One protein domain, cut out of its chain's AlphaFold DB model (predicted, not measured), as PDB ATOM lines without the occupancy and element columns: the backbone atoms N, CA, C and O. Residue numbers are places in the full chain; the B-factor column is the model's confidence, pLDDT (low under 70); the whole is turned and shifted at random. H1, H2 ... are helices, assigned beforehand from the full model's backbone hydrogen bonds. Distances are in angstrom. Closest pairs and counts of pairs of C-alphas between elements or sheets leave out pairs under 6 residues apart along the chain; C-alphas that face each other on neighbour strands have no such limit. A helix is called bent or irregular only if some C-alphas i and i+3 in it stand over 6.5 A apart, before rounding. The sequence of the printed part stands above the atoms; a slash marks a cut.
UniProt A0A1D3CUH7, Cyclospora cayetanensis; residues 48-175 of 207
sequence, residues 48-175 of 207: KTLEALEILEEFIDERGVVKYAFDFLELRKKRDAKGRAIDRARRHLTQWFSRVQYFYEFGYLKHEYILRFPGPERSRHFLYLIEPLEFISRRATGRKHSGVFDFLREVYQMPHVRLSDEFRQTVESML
ATOM      1  N   LYS A  48      69.507 104.424  21.584       96.81
ATOM      2  CA  LYS A  48      69.414 103.503  20.446       96.81
ATOM      3  C   LYS A  48      69.560 102.028  20.837       96.81
ATOM      4  O   LYS A  48      68.875 101.172  20.284       96.81
ATOM      5  N   THR A  49      70.485 101.700  21.742       97.38
ATOM      6  CA  THR A  49      70.676 100.310  22.192       97.38
ATOM      7  C   THR A  49      69.536  99.882  23.112       97.38
ATOM      8  O   THR A  49      69.063  98.756  22.987       97.38
ATOM      9  N   LEU A  50      69.077 100.773  23.995       97.38
ATOM     10  CA  LEU A  50      67.939 100.503  24.876       97.38
ATOM     11  C   LEU A  50      66.646 100.303  24.076       97.38
ATOM     12  O   LEU A  50      65.994  99.284  24.246       97.38
ATOM     13  N   GLU A  51      66.358 101.177  23.113       98.00
ATOM     14  CA  GLU A  51      65.220 101.048  22.195       98.00
ATOM     15  C   GLU A  51      65.289  99.738  21.394       98.00
ATOM     16  O   GLU A  51      64.293  99.040  21.224       98.00
ATOM     17  N   ALA A  52      66.481  99.346  20.930       98.12
ATOM     18  CA  ALA A  52      66.654  98.069  20.245       98.12
ATOM     19  C   ALA A  52      66.351  96.863  21.154       98.12
ATOM     20  O   ALA A  52      65.819  95.866  20.667       98.12
ATOM     21  N   LEU A  53      66.702  96.931  22.443       97.69
ATOM     22  CA  LEU A  53      66.343  95.900  23.420       97.69
ATOM     23  C   LEU A  53      64.829  95.878  23.643       97.69
ATOM     24  O   LEU A  53      64.228  94.817  23.495       97.69
ATOM     25  N   GLU A  54      64.221  97.038  23.889       97.94
ATOM     26  CA  GLU A  54      62.781  97.194  24.125       97.94
ATOM     27  C   GLU A  54      61.951  96.650  22.953       97.94
ATOM     28  O   GLU A  54      61.085  95.808  23.161       97.94
ATOM     29  N   ILE A  55      62.282  97.010  21.705       97.88
ATOM     30  CA  ILE A  55      61.595  96.503  20.499       97.88
ATOM     31  C   ILE A  55      61.572  94.970  20.459       97.88
ATOM     32  O   ILE A  55      60.597  94.361  20.010       97.88
ATOM     33  N   LEU A  56      62.669  94.329  20.860       97.00
ATOM     34  CA  LEU A  56      62.793  92.874  20.820       97.00
ATOM     35  C   LEU A  56      62.094  92.203  21.996       97.00
ATOM     36  O   LEU A  56      61.476  91.158  21.803       97.00
ATOM     37  N   GLU A  57      62.188  92.796  23.183       96.88
ATOM     38  CA  GLU A  57      61.497  92.340  24.387       96.88
ATOM     39  C   GLU A  57      59.981  92.418  24.196       96.88
ATOM     40  O   GLU A  57      59.309  91.395  24.303       96.88
ATOM     41  N   GLU A  58      59.455  93.568  23.766       97.06
ATOM     42  CA  GLU A  58      58.033  93.749  23.455       97.06
ATOM     43  C   GLU A  58      57.555  92.755  22.392       97.06
ATOM     44  O   GLU A  58      56.482  92.160  22.504       97.06
ATOM     45  N   PHE A  59      58.361  92.522  21.355       96.19
ATOM     46  CA  PHE A  59      58.006  91.566  20.313       96.19
ATOM     47  C   PHE A  59      57.936  90.121  20.830       96.19
ATOM     48  O   PHE A  59      57.053  89.360  20.420       96.19
ATOM     49  N   ILE A  60      58.840  89.732  21.730       94.38
ATOM     50  CA  ILE A  60      58.816  88.411  22.369       94.38
ATOM     51  C   ILE A  60      57.629  88.293  23.322       94.38
ATOM     52  O   ILE A  60      56.975  87.249  23.321       94.38
ATOM     53  N   ASP A  61      57.318  89.340  24.079       94.56
ATOM     54  CA  ASP A  61      56.188  89.360  25.007       94.56
ATOM     55  C   ASP A  61      54.846  89.250  24.267       94.56
ATOM     56  O   ASP A  61      53.964  88.495  24.678       94.56
ATOM     57  N   GLU A  62      54.705  89.921  23.120       94.31
ATOM     58  CA  GLU A  62      53.503  89.841  22.286       94.31
ATOM     59  C   GLU A  62      53.309  88.472  21.618       94.31
ATOM     60  O   GLU A  62      52.182  87.980  21.510       94.31
ATOM     61  N   ARG A  63      54.381  87.878  21.077       92.00
ATOM     62  CA  ARG A  63      54.293  86.657  20.246       92.00
ATOM     63  C   ARG A  63      54.541  85.374  21.024       92.00
ATOM     64  O   ARG A  63      54.164  84.288  20.575       92.00
ATOM     65  N   GLY A  64      55.160  85.491  22.187       89.00
ATOM     66  CA  GLY A  64      55.647  84.386  22.985       89.00
ATOM     67  C   GLY A  64      56.989  83.845  22.489       89.00
ATOM     68  O   GLY A  64      57.290  83.784  21.293       89.00
ATOM     69  N   VAL A  65      57.764  83.345  23.449       83.50
ATOM     70  CA  VAL A  65      59.140  82.834  23.302       83.50
ATOM     71  C   VAL A  65      59.296  81.763  22.217       83.50
ATOM     72  O   VAL A  65      60.355  81.629  21.616       83.50
ATOM     73  N   VAL A  66      58.244  80.993  21.939       79.94
ATOM     74  CA  VAL A  66      58.305  79.898  20.958       79.94
ATOM     75  C   VAL A  66      58.077  80.396  19.528       79.94
ATOM     76  O   VAL A  66      58.687  79.880  18.593       79.94
ATOM     77  N   LYS A  67      57.192  81.383  19.337       87.69
ATOM     78  CA  LYS A  67      56.682  81.759  18.007       87.69
ATOM     79  C   LYS A  67      57.339  82.997  17.416       87.69
ATOM     80  O   LYS A  67      57.368  83.124  16.195       87.69
ATOM     81  N   TYR A  68      57.901  83.875  18.247       91.62
ATOM     82  CA  TYR A  68      58.393  85.181  17.800       91.62
ATOM     83  C   TYR A  68      59.384  85.094  16.625       91.62
ATOM     84  O   TYR A  68      59.318  85.890  15.692       91.62
ATOM     85  N   ALA A  69      60.263  84.089  16.606       90.56
ATOM     86  CA  ALA A  69      61.239  83.943  15.533       90.56
ATOM     87  C   ALA A  69      60.601  83.568  14.180       90.56
ATOM     88  O   ALA A  69      61.062  84.026  13.131       90.56
ATOM     89  N   PHE A  70      59.520  82.787  14.195       89.81
ATOM     90  CA  PHE A  70      58.752  82.454  12.993       89.81
ATOM     91  C   PHE A  70      57.926  83.649  12.517       89.81
ATOM     92  O   PHE A  70      57.972  83.999  11.338       89.81
ATOM     93  N   ASP A  71      57.270  84.345  13.446       92.06
ATOM     94  CA  ASP A  71      56.523  85.569  13.155       92.06
ATOM     95  C   ASP A  71      57.438  86.646  12.550       92.06
ATOM     96  O   ASP A  71      57.056  87.340  11.607       92.06
ATOM     97  N   PHE A  72      58.685  86.748  13.018       93.56
ATOM     98  CA  PHE A  72      59.689  87.630  12.429       93.56
ATOM     99  C   PHE A  72      59.958  87.303  10.953       93.56
ATOM    100  O   PHE A  72      60.029  88.212  10.121       93.56
ATOM    101  N   LEU A  73      60.083  86.018  10.602       89.94
ATOM    102  CA  LEU A  73      60.284  85.602   9.214       89.94
ATOM    103  C   LEU A  73      59.089  85.992   8.339       89.94
ATOM    104  O   LEU A  73      59.284  86.485   7.226       89.94
ATOM    105  N   GLU A  74      57.864  85.813   8.834       90.69
ATOM    106  CA  GLU A  74      56.662  86.233   8.114       90.69
ATOM    107  C   GLU A  74      56.604  87.747   7.905       90.69
ATOM    108  O   GLU A  74      56.342  88.205   6.790       90.69
ATOM    109  N   LEU A  75      56.870  88.528   8.957       92.88
ATOM    110  CA  LEU A  75      56.905  89.990   8.885       92.88
ATOM    111  C   LEU A  75      57.956  90.462   7.876       92.88
ATOM    112  O   LEU A  75      57.709  91.383   7.095       92.88
ATOM    113  N   ARG A  76      59.110  89.789   7.831       88.69
ATOM    114  CA  ARG A  76      60.161  90.071   6.854       88.69
ATOM    115  C   ARG A  76      59.728  89.742   5.424       88.69
ATOM    116  O   ARG A  76      59.944  90.570   4.542       88.69
ATOM    117  N   LYS A  77      59.088  88.588   5.186       88.38
ATOM    118  CA  LYS A  77      58.540  88.211   3.865       88.38
ATOM    119  C   LYS A  77      57.501  89.228   3.377       88.38
ATOM    120  O   LYS A  77      57.525  89.625   2.218       88.38
ATOM    121  N   LYS A  78      56.640  89.711   4.278       92.31
ATOM    122  CA  LYS A  78      55.600  90.719   3.996       92.31
ATOM    123  C   LYS A  78      56.140  92.148   3.848       92.31
ATOM    124  O   LYS A  78      55.364  93.048   3.547       92.31
ATOM    125  N   ARG A  79      57.448  92.373   4.057       90.62
ATOM    126  CA  ARG A  79      58.073  93.708   4.118       90.62
ATOM    127  C   ARG A  79      57.337  94.643   5.087       90.62
ATOM    128  O   ARG A  79      57.153  95.829   4.813       90.62
ATOM    129  N   ASP A  80      56.929  94.100   6.225       95.31
ATOM    130  CA  ASP A  80      56.221  94.845   7.256       95.31
ATOM    131  C   ASP A  80      57.152  95.846   7.968       95.31
ATOM    132  O   ASP A  80      58.351  95.595   8.138       95.31
ATOM    133  N   ALA A  81      56.612  96.996   8.382       95.50
ATOM    134  CA  ALA A  81      57.384  98.031   9.069       95.50
ATOM    135  C   ALA A  81      57.928  97.550  10.426       95.50
ATOM    136  O   ALA A  81      59.093  97.807  10.738       95.50
ATOM    137  N   LYS A  82      57.139  96.779  11.186       94.75
ATOM    138  CA  LYS A  82      57.561  96.158  12.449       94.75
ATOM    139  C   LYS A  82      58.659  95.127  12.201       94.75
ATOM    140  O   LYS A  82      59.663  95.117  12.904       94.75
ATOM    141  N   GLY A  83      58.525  94.327  11.140       94.50
ATOM    142  CA  GLY A  83      59.568  93.389  10.708       94.50
ATOM    143  C   GLY A  83      60.907  94.074  10.410       94.50
ATOM    144  O   GLY A  83      61.962  93.579  10.816       94.50
ATOM    145  N   ARG A  84      60.878  95.241   9.751       95.06
ATOM    146  CA  ARG A  84      62.081  96.060   9.522       95.06
ATOM    147  C   ARG A  84      62.673  96.597  10.824       95.06
ATOM    148  O   ARG A  84      63.887  96.518  10.989       95.06
ATOM    149  N   ALA A  85      61.848  97.112  11.736       96.94
ATOM    150  CA  ALA A  85      62.308  97.614  13.031       96.94
ATOM    151  C   ALA A  85      63.014  96.517  13.847       96.94
ATOM    152  O   ALA A  85      64.135  96.719  14.311       96.94
ATOM    153  N   ILE A  86      62.424  95.319  13.907       96.75
ATOM    154  CA  ILE A  86      63.008  94.145  14.573       96.75
ATOM    155  C   ILE A  86      64.343  93.751  13.930       96.75
ATOM    156  O   ILE A  86      65.319  93.508  14.639       96.75
ATOM    157  N   ASP A  87      64.438  93.705  12.594       95.62
ATOM    158  CA  ASP A  87      65.704  93.352  11.937       95.62
ATOM    159  C   ASP A  87      66.794  94.410  12.179       95.62
ATOM    160  O   ASP A  87      67.953  94.049  12.394       95.62
ATOM    161  N   ARG A  88      66.440  95.704  12.203       96.56
ATOM    162  CA  ARG A  88      67.367  96.794  12.557       96.56
ATOM    163  C   ARG A  88      67.868  96.645  13.995       96.56
ATOM    164  O   ARG A  88      69.081  96.645  14.204       96.56
ATOM    165  N   ALA A  89      66.963  96.445  14.955       97.62
ATOM    166  CA  ALA A  89      67.295  96.227  16.364       97.62
ATOM    167  C   ALA A  89      68.224  95.014  16.543       97.62
ATOM    168  O   ALA A  89      69.298  95.108  17.143       97.62
ATOM    169  N   ARG A  90      67.871  93.892  15.908       96.56
ATOM    170  CA  ARG A  90      68.663  92.660  15.903       96.56
ATOM    171  C   ARG A  90      70.078  92.882  15.366       96.56
ATOM    172  O   ARG A  90      71.049  92.425  15.976       96.56
ATOM    173  N   ARG A  91      70.218  93.563  14.222       95.88
ATOM    174  CA  ARG A  91      71.526  93.875  13.618       95.88
ATOM    175  C   ARG A  91      72.350  94.796  14.510       95.88
ATOM    176  O   ARG A  91      73.529  94.514  14.704       95.88
ATOM    177  N   HIS A  92      71.736  95.839  15.069       97.19
ATOM    178  CA  HIS A  92      72.395  96.799  15.960       97.19
ATOM    179  C   HIS A  92      73.006  96.099  17.179       97.19
ATOM    180  O   HIS A  92      74.206  96.219  17.422       97.19
ATOM    181  N   LEU A  93      72.227  95.270  17.880       97.62
ATOM    182  CA  LEU A  93      72.728  94.524  19.039       97.62
ATOM    183  C   LEU A  93      73.798  93.497  18.650       97.62
ATOM    184  O   LEU A  93      74.826  93.392  19.318       97.62
ATOM    185  N   THR A  94      73.607  92.780  17.539       97.00
ATOM    186  CA  THR A  94      74.620  91.836  17.034       97.00
ATOM    187  C   THR A  94      75.939  92.552  16.740       97.00
ATOM    188  O   THR A  94      77.011  92.050  17.084       97.00
ATOM    189  N   GLN A  95      75.877  93.733  16.124       96.62
ATOM    190  CA  GLN A  95      77.046  94.544  15.806       96.62
ATOM    191  C   GLN A  95      77.749  95.039  17.070       96.62
ATOM    192  O   GLN A  95      78.978  94.987  17.131       96.62
ATOM    193  N   TRP A  96      76.993  95.466  18.083       97.44
ATOM    194  CA  TRP A  96      77.556  95.893  19.359       97.44
ATOM    195  C   TRP A  96      78.349  94.763  20.030       97.44
ATOM    196  O   TRP A  96      79.528  94.934  20.341       97.44
ATOM    197  N   PHE A  97      77.771  93.563  20.153       97.50
ATOM    198  CA  PHE A  97      78.488  92.414  20.726       97.50
ATOM    199  C   PHE A  97      79.653  91.935  19.845       97.50
ATOM    200  O   PHE A  97      80.685  91.522  20.371       97.50
ATOM    201  N   SER A  98      79.545  92.048  18.518       96.81
ATOM    202  CA  SER A  98      80.667  91.748  17.613       96.81
ATOM    203  C   SER A  98      81.830  92.721  17.832       96.81
ATOM    204  O   SER A  98      82.992  92.338  17.763       96.81
ATOM    205  N   ARG A  99      81.540  93.985  18.158       96.31
ATOM    206  CA  ARG A  99      82.569  94.966  18.520       96.31
ATOM    207  C   ARG A  99      83.257  94.612  19.838       96.31
ATOM    208  O   ARG A  99      84.476  94.732  19.920       96.31
ATOM    209  N   VAL A 100      82.506  94.135  20.834       96.50
ATOM    210  CA  VAL A 100      83.082  93.610  22.085       96.50
ATOM    211  C   VAL A 100      84.045  92.457  21.793       96.50
ATOM    212  O   VAL A 100      85.162  92.460  22.311       96.50
ATOM    213  N   GLN A 101      83.647  91.518  20.926       96.69
ATOM    214  CA  GLN A 101      84.516  90.431  20.467       96.69
ATOM    215  C   GLN A 101      85.808  90.970  19.841       96.69
ATOM    216  O   GLN A 101      86.892  90.599  20.283       96.69
ATOM    217  N   TYR A 102      85.715  91.894  18.881       95.88
ATOM    218  CA  TYR A 102      86.902  92.448  18.225       95.88
ATOM    219  C   TYR A 102      87.840  93.170  19.196       95.88
ATOM    220  O   TYR A 102      89.055  93.001  19.118       95.88
ATOM    221  N   PHE A 103      87.312  93.950  20.143       95.25
ATOM    222  CA  PHE A 103      88.162  94.603  21.140       95.25
ATOM    223  C   PHE A 103      88.867  93.604  22.055       95.25
ATOM    224  O   PHE A 103      90.012  93.846  22.442       95.25
ATOM    225  N   TYR A 104      88.217  92.491  22.383       94.75
ATOM    226  CA  TYR A 104      88.836  91.420  23.150       94.75
ATOM    227  C   TYR A 104      89.932  90.702  22.350       94.75
ATOM    228  O   TYR A 104      91.065  90.607  22.819       94.75
ATOM    229  N   GLU A 105      89.632  90.268  21.126       94.69
ATOM    230  CA  GLU A 105      90.576  89.542  20.264       94.69
ATOM    231  C   GLU A 105      91.813  90.377  19.904       94.69
ATOM    232  O   GLU A 105      92.922  89.850  19.844       94.69
ATOM    233  N   PHE A 106      91.657  91.692  19.732       93.69
ATOM    234  CA  PHE A 106      92.773  92.605  19.465       93.69
ATOM    235  C   PHE A 106      93.518  93.078  20.724       93.69
ATOM    236  O   PHE A 106      94.463  93.859  20.620       93.69
ATOM    237  N   GLY A 107      93.121  92.628  21.918       90.94
ATOM    238  CA  GLY A 107      93.796  92.969  23.175       90.94
ATOM    239  C   GLY A 107      93.509  94.380  23.706       90.94
ATOM    240  O   GLY A 107      94.146  94.814  24.667       90.94
ATOM    241  N   TYR A 108      92.536  95.093  23.129       90.69
ATOM    242  CA  TYR A 108      92.050  96.373  23.660       90.69
ATOM    243  C   TYR A 108      91.169  96.189  24.898       90.69
ATOM    244  O   TYR A 108      91.076  97.092  25.730       90.69
ATOM    245  N   LEU A 109      90.551  95.015  25.044       91.75
ATOM    246  CA  LEU A 109      89.750  94.643  26.199       91.75
ATOM    247  C   LEU A 109      90.343  93.414  26.886       91.75
ATOM    248  O   LEU A 109      90.393  92.327  26.317       91.75
ATOM    249  N   LYS A 110      90.768  93.568  28.141       92.25
ATOM    250  CA  LYS A 110      91.243  92.439  28.945       92.25
ATOM    251  C   LYS A 110      90.098  91.525  29.371       92.25
ATOM    252  O   LYS A 110      88.970  91.971  29.589       92.25
ATOM    253  N   HIS A 111      90.446  90.266  29.627       93.12
ATOM    254  CA  HIS A 111      89.524  89.257  30.144       93.12
ATOM    255  C   HIS A 111      88.814  89.685  31.445       93.12
ATOM    256  O   HIS A 111      87.618  89.487  31.614       93.12
ATOM    257  N   GLU A 112      89.514  90.364  32.352       93.50
ATOM    258  CA  GLU A 112      88.907  90.877  33.590       93.50
ATOM    259  C   GLU A 112      87.787  91.905  33.351       93.50
ATOM    260  O   GLU A 112      86.849  91.988  34.144       93.50
ATOM    261  N   TYR A 113      87.860  92.675  32.262       92.12
ATOM    262  CA  TYR A 113      86.858  93.687  31.940       92.12
ATOM    263  C   TYR A 113      85.655  93.085  31.230       92.12
ATOM    264  O   TYR A 113      84.538  93.429  31.600       92.12
ATOM    265  N   ILE A 114      85.855  92.146  30.295       93.56
ATOM    266  CA  ILE A 114      84.731  91.489  29.611       93.56
ATOM    267  C   ILE A 114      83.855  90.706  30.599       93.56
ATOM    268  O   ILE A 114      82.631  90.789  30.539       93.56
ATOM    269  N   LEU A 115      84.467  90.059  31.602       93.81
ATOM    270  CA  LEU A 115      83.737  89.381  32.680       93.81
ATOM    271  C   LEU A 115      82.848  90.325  33.504       93.81
ATOM    272  O   LEU A 115      81.819  89.897  34.025       93.81
ATOM    273  N   ARG A 116      83.228  91.602  33.620       92.69
ATOM    274  CA  ARG A 116      82.444  92.626  34.327       92.69
ATOM    275  C   ARG A 116      81.409  93.285  33.421       92.69
ATOM    276  O   ARG A 116      80.286  93.530  33.861       92.69
ATOM    277  N   PHE A 117      81.784  93.595  32.183       93.31
ATOM    278  CA  PHE A 117      80.925  94.261  31.217       93.31
ATOM    279  C   PHE A 117      81.239  93.836  29.769       93.31
ATOM    280  O   PHE A 117      82.388  93.963  29.345       93.31
ATOM    281  N   PRO A 118      80.239  93.385  28.982       94.88
ATOM    282  CA  PRO A 118      78.809  93.294  29.312       94.88
ATOM    283  C   PRO A 118      78.487  92.313  30.450       94.88
ATOM    284  O   PRO A 118      77.512  92.532  31.176       94.88
ATOM    285  N   GLY A 119      79.350  91.320  30.676       95.12
ATOM    286  CA  GLY A 119      79.185  90.308  31.712       95.12
ATOM    287  C   GLY A 119      78.207  89.191  31.316       95.12
ATOM    288  O   GLY A 119      77.465  89.313  30.337       95.12
ATOM    289  N   PRO A 120      78.179  88.093  32.090       95.56
ATOM    290  CA  PRO A 120      77.454  86.878  31.723       95.56
ATOM    291  C   PRO A 120      75.937  87.079  31.632       95.56
ATOM    292  O   PRO A 120      75.305  86.526  30.740       95.56
ATOM    293  N   GLU A 121      75.337  87.891  32.503       94.75
ATOM    294  CA  GLU A 121      73.881  88.093  32.502       94.75
ATOM    295  C   GLU A 121      73.392  88.805  31.235       94.75
ATOM    296  O   GLU A 121      72.494  88.316  30.553       94.75
ATOM    297  N   ARG A 122      74.038  89.915  30.852       95.56
ATOM    298  CA  ARG A 122      73.675  90.655  29.630       95.56
ATOM    299  C   ARG A 122      73.949  89.841  28.376       95.56
ATOM    300  O   ARG A 122      73.162  89.873  27.438       95.56
ATOM    301  N   SER A 123      75.049  89.091  28.364       96.31
ATOM    302  CA  SER A 123      75.354  88.191  27.257       96.31
ATOM    303  C   SER A 123      74.330  87.065  27.142       96.31
ATOM    304  O   SER A 123      73.897  86.774  26.034       96.31
ATOM    305  N   ARG A 124      73.867  86.485  28.256       94.88
ATOM    306  CA  ARG A 124      72.797  85.479  28.241       94.88
ATOM    307  C   ARG A 124      71.492  86.060  27.702       94.88
ATOM    308  O   ARG A 124      70.851  85.421  26.873       94.88
ATOM    309  N   HIS A 125      71.141  87.269  28.131       95.06
ATOM    310  CA  HIS A 125      69.965  87.985  27.636       95.06
ATOM    311  C   HIS A 125      70.051  88.245  26.129       95.06
ATOM    312  O   HIS A 125      69.141  87.905  25.383       95.06
ATOM    313  N   PHE A 126      71.195  88.735  25.646       96.12
ATOM    314  CA  PHE A 126      71.444  88.908  24.214       96.12
ATOM    315  C   PHE A 126      71.285  87.604  23.422       96.12
ATOM    316  O   PHE A 126      70.612  87.600  22.392       96.12
ATOM    317  N   LEU A 127      71.879  86.500  23.896       94.19
ATOM    318  CA  LEU A 127      71.742  85.192  23.248       94.19
ATOM    319  C   LEU A 127      70.266  84.781  23.171       94.19
ATOM    320  O   LEU A 127      69.800  84.378  22.109       94.19
ATOM    321  N   TYR A 128      69.529  84.942  24.271       91.88
ATOM    322  CA  TYR A 128      68.107  84.625  24.347       91.88
ATOM    323  C   TYR A 128      67.266  85.433  23.346       91.88
ATOM    324  O   TYR A 128      66.475  84.849  22.611       91.88
ATOM    325  N   LEU A 129      67.470  86.751  23.265       93.75
ATOM    326  CA  LEU A 129      66.706  87.617  22.364       93.75
ATOM    327  C   LEU A 129      67.038  87.351  20.887       93.75
ATOM    328  O   LEU A 129      66.147  87.216  20.043       93.75
ATOM    329  N   ILE A 130      68.332  87.298  20.560       95.12
ATOM    330  CA  ILE A 130      68.818  87.460  19.185       95.12
ATOM    331  C   ILE A 130      69.063  86.138  18.474       95.12
ATOM    332  O   ILE A 130      68.846  86.054  17.262       95.12
ATOM    333  N   GLU A 131      69.553  85.117  19.169       92.38
ATOM    334  CA  GLU A 131      70.051  83.916  18.502       92.38
ATOM    335  C   GLU A 131      68.979  83.182  17.678       92.38
ATOM    336  O   GLU A 131      69.279  82.821  16.534       92.38
ATOM    337  N   PRO A 132      67.728  83.011  18.155       91.81
ATOM    338  CA  PRO A 132      66.682  82.392  17.341       91.81
ATOM    339  C   PRO A 132      66.369  83.200  16.071       91.81
ATOM    340  O   PRO A 132      66.194  82.623  14.994       91.81
ATOM    341  N   LEU A 133      66.377  84.537  16.165       92.88
ATOM    342  CA  LEU A 133      66.171  85.431  15.019       92.88
ATOM    343  C   LEU A 133      67.316  85.327  14.012       92.88
ATOM    344  O   LEU A 133      67.091  85.271  12.799       92.88
ATOM    345  N   GLU A 134      68.555  85.296  14.504       92.12
ATOM    346  CA  GLU A 134      69.738  85.158  13.663       92.12
ATOM    347  C   GLU A 134      69.762  83.794  12.974       92.12
ATOM    348  O   GLU A 134      70.038  83.720  11.777       92.12
ATOM    349  N   PHE A 135      69.425  82.716  13.684       89.94
ATOM    350  CA  PHE A 135      69.371  81.374  13.114       89.94
ATOM    351  C   PHE A 135      68.422  81.307  11.914       89.94
ATOM    352  O   PHE A 135      68.833  80.882  10.832       89.94
ATOM    353  N   ILE A 136      67.182  81.783  12.072       88.56
ATOM    354  CA  ILE A 136      66.189  81.776  10.991       88.56
ATOM    355  C   ILE A 136      66.617  82.697   9.844       88.56
ATOM    356  O   ILE A 136      66.584  82.298   8.681       88.56
ATOM    357  N   SER A 137      67.079  83.912  10.155       88.00
ATOM    358  CA  SER A 137      67.532  84.888   9.155       88.00
ATOM    359  C   SER A 137      68.689  84.361   8.299       88.00
ATOM    360  O   SER A 137      68.703  84.525   7.075       88.00
ATOM    361  N   ARG A 138      69.671  83.704   8.924       87.81
ATOM    362  CA  ARG A 138      70.846  83.140   8.245       87.81
ATOM    363  C   ARG A 138      70.488  81.921   7.413       87.81
ATOM    364  O   ARG A 138      70.946  81.828   6.279       87.81
ATOM    365  N   ARG A 139      69.629  81.039   7.932       86.19
ATOM    366  CA  ARG A 139      69.114  79.895   7.173       86.19
ATOM    367  C   ARG A 139      68.322  80.337   5.945       86.19
ATOM    368  O   ARG A 139      68.575  79.810   4.871       86.19
ATOM    369  N   ALA A 140      67.472  81.354   6.073       83.06
ATOM    370  CA  ALA A 140      66.730  81.921   4.947       83.06
ATOM    371  C   ALA A 140      67.626  82.580   3.882       83.06
ATOM    372  O   ALA A 140      67.256  82.628   2.717       83.06
ATOM    373  N   THR A 141      68.794  83.105   4.265       82.94
ATOM    374  CA  THR A 141      69.708  83.823   3.353       82.94
ATOM    375  C   THR A 141      70.917  83.002   2.901       82.94
ATOM    376  O   THR A 141      71.754  83.516   2.164       82.94
ATOM    377  N   GLY A 142      71.074  81.764   3.381       81.44
ATOM    378  CA  GLY A 142      72.250  80.924   3.119       81.44
ATOM    379  C   GLY A 142      73.567  81.450   3.714       81.44
ATOM    380  O   GLY A 142      74.645  80.965   3.371       81.44
ATOM    381  N   ARG A 143      73.522  82.454   4.599       83.31
ATOM    382  CA  ARG A 143      74.723  83.075   5.180       83.31
ATOM    383  C   ARG A 143      75.244  82.263   6.368       83.31
ATOM    384  O   ARG A 143      74.474  81.674   7.121       83.31
ATOM    385  N   LYS A 144      76.563  82.300   6.595       84.75
ATOM    386  CA  LYS A 144      77.189  81.688   7.783       84.75
ATOM    387  C   LYS A 144      76.706  82.357   9.076       84.75
ATOM    388  O   LYS A 144      76.440  83.562   9.085       84.75
ATOM    389  N   HIS A 145      76.608  81.564  10.146       80.38
ATOM    390  CA  HIS A 145      76.294  82.042  11.492       80.38
ATOM    391  C   HIS A 145      77.374  83.019  11.983       80.38
ATOM    392  O   HIS A 145      78.541  82.882  11.612       80.38
ATOM    393  N   SER A 146      76.985  84.025  12.768       84.19
ATOM    394  CA  SER A 146      77.951  84.976  13.323       84.19
ATOM    395  C   SER A 146      78.803  84.291  14.392       84.19
ATOM    396  O   SER A 146      78.258  83.621  15.265       84.19
ATOM    397  N   GLY A 147      80.121  84.498  14.369       91.50
ATOM    398  CA  GLY A 147      81.027  83.945  15.385       91.50
ATOM    399  C   GLY A 147      80.796  84.510  16.793       91.50
ATOM    400  O   GLY A 147      81.243  83.915  17.767       91.50
ATOM    401  N   VAL A 148      80.053  85.618  16.913       94.81
ATOM    402  CA  VAL A 148      79.806  86.293  18.195       94.81
ATOM    403  C   VAL A 148      79.063  85.413  19.204       94.81
ATOM    404  O   VAL A 148      79.345  85.480  20.395       94.81
ATOM    405  N   PHE A 149      78.138  84.559  18.757       94.31
ATOM    406  CA  PHE A 149      77.368  83.702  19.666       94.31
ATOM    407  C   PHE A 149      78.259  82.629  20.299       94.31
ATOM    408  O   PHE A 149      78.174  82.384  21.503       94.31
ATOM    409  N   ASP A 150      79.147  82.028  19.504       93.94
ATOM    410  CA  ASP A 150      80.113  81.035  19.978       93.94
ATOM    411  C   ASP A 150      81.170  81.680  20.875       93.94
ATOM    412  O   ASP A 150      81.446  81.172  21.960       93.94
ATOM    413  N   PHE A 151      81.655  82.863  20.492       95.19
ATOM    414  CA  PHE A 151      82.559  83.671  21.304       95.19
ATOM    415  C   PHE A 151      82.004  83.936  22.712       95.19
ATOM    416  O   PHE A 151      82.685  83.687  23.706       95.19
ATOM    417  N   LEU A 152      80.758  84.410  22.829       95.25
ATOM    418  CA  LEU A 152      80.162  84.695  24.139       95.25
ATOM    419  C   LEU A 152      80.025  83.423  24.983       95.25
ATOM    420  O   LEU A 152      80.257  83.450  26.191       95.25
ATOM    421  N   ARG A 153      79.681  82.291  24.366       94.00
ATOM    422  CA  ARG A 153      79.602  81.016  25.086       94.00
ATOM    423  C   ARG A 153      80.951  80.559  25.597       94.00
ATOM    424  O   ARG A 153      81.021  80.103  26.733       94.00
ATOM    425  N   GLU A 154      81.990  80.694  24.786       94.25
ATOM    426  CA  GLU A 154      83.349  80.329  25.161       94.25
ATOM    427  C   GLU A 154      83.851  81.204  26.315       94.25
ATOM    428  O   GLU A 154      84.266  80.682  27.349       94.25
ATOM    429  N   VAL A 155      83.726  82.530  26.188       94.62
ATOM    430  CA  VAL A 155      84.207  83.489  27.198       94.62
ATOM    431  C   VAL A 155      83.517  83.304  28.547       94.62
ATOM    432  O   VAL A 155      84.174  83.373  29.584       94.62
ATOM    433  N   TYR A 156      82.204  83.074  28.549       94.00
ATOM    434  CA  TYR A 156      81.409  82.993  29.778       94.00
ATOM    435  C   TYR A 156      81.035  81.562  30.184       94.00
ATOM    436  O   TYR A 156      80.227  81.390  31.097       94.00
ATOM    437  N   GLN A 157      81.584  80.545  29.512       93.19
ATOM    438  CA  GLN A 157      81.291  79.123  29.743       93.19
ATOM    439  C   GLN A 157      79.783  78.815  29.752       93.19
ATOM    440  O   GLN A 157      79.281  78.045  30.573       93.19
ATOM    441  N   MET A 158      79.031  79.452  28.852       88.94
ATOM    442  CA  MET A 158      77.587  79.245  28.776       88.94
ATOM    443  C   MET A 158      77.272  77.949  28.030       88.94
ATOM    444  O   MET A 158      77.934  77.638  27.035       88.94
ATOM    445  N   PRO A 159      76.231  77.203  28.443       82.38
ATOM    446  CA  PRO A 159      75.805  76.043  27.684       82.38
ATOM    447  C   PRO A 159      75.390  76.477  26.276       82.38
ATOM    448  O   PRO A 159      74.737  77.508  26.086       82.38
ATOM    449  N   HIS A 160      75.721  75.656  25.279       72.81
ATOM    450  CA  HIS A 160      75.056  75.759  23.989       72.81
ATOM    451  C   HIS A 160      73.583  75.435  24.212       72.81
ATOM    452  O   HIS A 160      73.203  74.264  24.285       72.81
ATOM    453  N   VAL A 161      72.755  76.471  24.334       65.06
ATOM    454  CA  VAL A 161      71.312  76.333  24.192       65.06
ATOM    455  C   VAL A 161      71.095  75.907  22.749       65.06
ATOM    456  O   VAL A 161      71.063  76.718  21.827       65.06
ATOM    457  N   ARG A 162      71.057  74.593  22.521       60.66
ATOM    458  CA  ARG A 162      70.624  74.066  21.239       60.66
ATOM    459  C   ARG A 162      69.172  74.493  21.118       60.66
ATOM    460  O   ARG A 162      68.340  74.027  21.892       60.66
ATOM    461  N   LEU A 163      68.887  75.385  20.166       71.38
ATOM    462  CA  LEU A 163      67.536  75.527  19.624       71.38
ATOM    463  C   LEU A 163      66.964  74.118  19.483       71.38
ATOM    464  O   LEU A 163      67.666  73.263  18.926       71.38
ATOM    465  N   SER A 164      65.779  73.875  20.050       73.44
ATOM    466  CA  SER A 164      65.216  72.526  20.114       73.44
ATOM    467  C   SER A 164      65.214  71.895  18.722       73.44
ATOM    468  O   SER A 164      65.060  72.587  17.713       73.44
ATOM    469  N   ASP A 165      65.410  70.580  18.643       74.69
ATOM    470  CA  ASP A 165      65.389  69.895  17.345       74.69
ATOM    471  C   ASP A 165      64.044  70.119  16.634       74.69
ATOM    472  O   ASP A 165      64.012  70.301  15.421       74.69
ATOM    473  N   GLU A 166      62.960  70.246  17.403       76.19
ATOM    474  CA  GLU A 166      61.641  70.670  16.928       76.19
ATOM    475  C   GLU A 166      61.665  72.067  16.289       76.19
ATOM    476  O   GLU A 166      61.155  72.246  15.183       76.19
ATOM    477  N   PHE A 167      62.312  73.054  16.921       78.12
ATOM    478  CA  PHE A 167      62.482  74.385  16.334       78.12
ATOM    479  C   PHE A 167      63.252  74.303  15.015       78.12
ATOM    480  O   PHE A 167      62.831  74.880  14.017       78.12
ATOM    481  N   ARG A 168      64.355  73.546  14.977       78.31
ATOM    482  CA  ARG A 168      65.177  73.384  13.767       78.31
ATOM    483  C   ARG A 168      64.398  72.736  12.625       78.31
ATOM    484  O   ARG A 168      64.418  73.270  11.522       78.31
ATOM    485  N   GLN A 169      63.687  71.645  12.901       81.31
ATOM    486  CA  GLN A 169      62.842  70.955  11.921       81.31
ATOM    487  C   GLN A 169      61.718  71.863  11.415       81.31
ATOM    488  O   GLN A 169      61.458  71.920  10.214       81.31
ATOM    489  N   THR A 170      61.097  72.632  12.312       80.12
ATOM    490  CA  THR A 170      60.048  73.591  11.944       80.12
ATOM    491  C   THR A 170      60.602  74.663  11.005       80.12
ATOM    492  O   THR A 170      60.015  74.927   9.959       80.12
ATOM    493  N   VAL A 171      61.777  75.223  11.313       78.44
ATOM    494  CA  VAL A 171      62.464  76.181  10.431       78.44
ATOM    495  C   VAL A 171      62.770  75.554   9.073       78.44
ATOM    496  O   VAL A 171      62.488  76.170   8.051       78.44
ATOM    497  N   GLU A 172      63.306  74.334   9.039       79.06
ATOM    498  CA  GLU A 172      63.618  73.630   7.788       79.06
ATOM    499  C   GLU A 172      62.370  73.367   6.935       79.06
ATOM    500  O   GLU A 172      62.453  73.466   5.714       79.06
ATOM    501  N   SER A 173      61.208  73.122   7.549       80.94
ATOM    502  CA  SER A 173      59.937  72.957   6.825       80.94
ATOM    503  C   SER A 173      59.337  74.265   6.287       80.94
ATOM    504  O   SER A 173      58.556  74.238   5.340       80.94
ATOM    505  N   MET A 174      59.681  75.414   6.882       72.62
ATOM    506  CA  MET A 174      59.145  76.734   6.508       72.62
ATOM    507  C   MET A 174      59.991  77.477   5.468       72.62
ATOM    508  O   MET A 174      59.564  78.512   4.929       72.62
ATOM    509  N   LEU A 175      61.211  77.005   5.227       72.75
ATOM    510  CA  LEU A 175      62.110  77.580   4.241       72.75
ATOM    511  C   LEU A 175      61.891  76.898   2.886       72.75
ATOM    512  O   LEU A 175      61.843  75.669   2.838       72.75
TER     513      LEU A 175
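AT A GLANCE: This is residues 48 to 175 of the 207 residues of a protein of Cyclospora cayetanensis (UniProt A0A1D3CUH7). One long helix, H3, runs along the domain, and shorter helices gather round it: H1 crosses its first half, H2 packs on its first turns at one end, H6 crosses its second half, and little H4 folds back at its far end. The bent helix H5 runs back beside H3 with its first arm, H5a, and then turns off with its second, H5b, next to H2; H7 lies beyond H2 and H5b on the side away from H3. The printed part has 128 residues with seven named helices, H1 to H7 in order, and no named strand: the class is all helix, and the packing is mostly crossed. It is compact, with a radius of gyration of the C-alphas of 14.9 A, and spans 43 by 31 by 25 A.

IN THESE COORDINATES: H1 is residues 48 to 63, 22.6 A long, from C-alpha 48 at (69.414, 103.503, 20.446). H2 is residues 68 to 77, 14.3 A. H3, residues 81 to 105, is 36.0 A long, from C-alpha 81 at (57.384, 98.031, 9.069) to C-alpha 105 at (90.576, 89.542, 20.264). H4 is residues 111 to 116, 8.9 A. H5, residues 119 to 141, was assigned as one helix by its hydrogen bonds but is bent, with C-alphas 129 and 132 7.2 A apart; its arms are H5a, residues 119 to 129, 15.8 A, and H5b, residues 132 to 141, 14.4 A, at a steep tilt of 54 degrees. H6 is residues 147 to 156, 14.4 A. H7, residues 165 to 174, is 14.3 A long and ends at C-alpha 174 at (59.145, 76.734, 6.508).

HOW THE PARTS SIT: H3 is the hub. With residues 85 to 93 alone it touches H1 at a steep tilt of 54 degrees; their closest C-alphas, of Ala 52 and Ala 89, are 4.3 A apart. H2 touches H3 with closest C-alphas Leu 75 and Gly 83, 4.7 A. H6 touches H3 with closest C-alphas Ser 98 and Val 148, 5.6 A. H3 and H4, a helical hairpin, only just touch, with 3 pairs of C-alphas within 8 A, closest Tyr 104 and His 111, 7.4 A. H5a is close to H3 but not clearly touching, and touches H6 at Pro 120 and Tyr 156, their closest C-alphas, 5.9 A. H5b touches H2, closest C-alphas Ala 69 and Leu 133, 5.2 A. H7 is close to H5b but not clearly touching, with C-alphas of Ile 136 and Val 171 closest at 6.7 A. H1 and H7 are apart. Every O i to N i+4 pair is within hydrogen-bond range in H2, H3, H5a, H5b, H6 and H7; in H1 it is 11 of 12, in H4 1 of 2.

THE WHOLE: The two C-alphas farthest apart, of Lys 78 and Glu 112, are 44.6 A apart. The printed part has no cut and no long link; H6 to H7 is short, the others tight. Mean pLDDT of the printed part is 90.7, with residues 161 to 162 under 70.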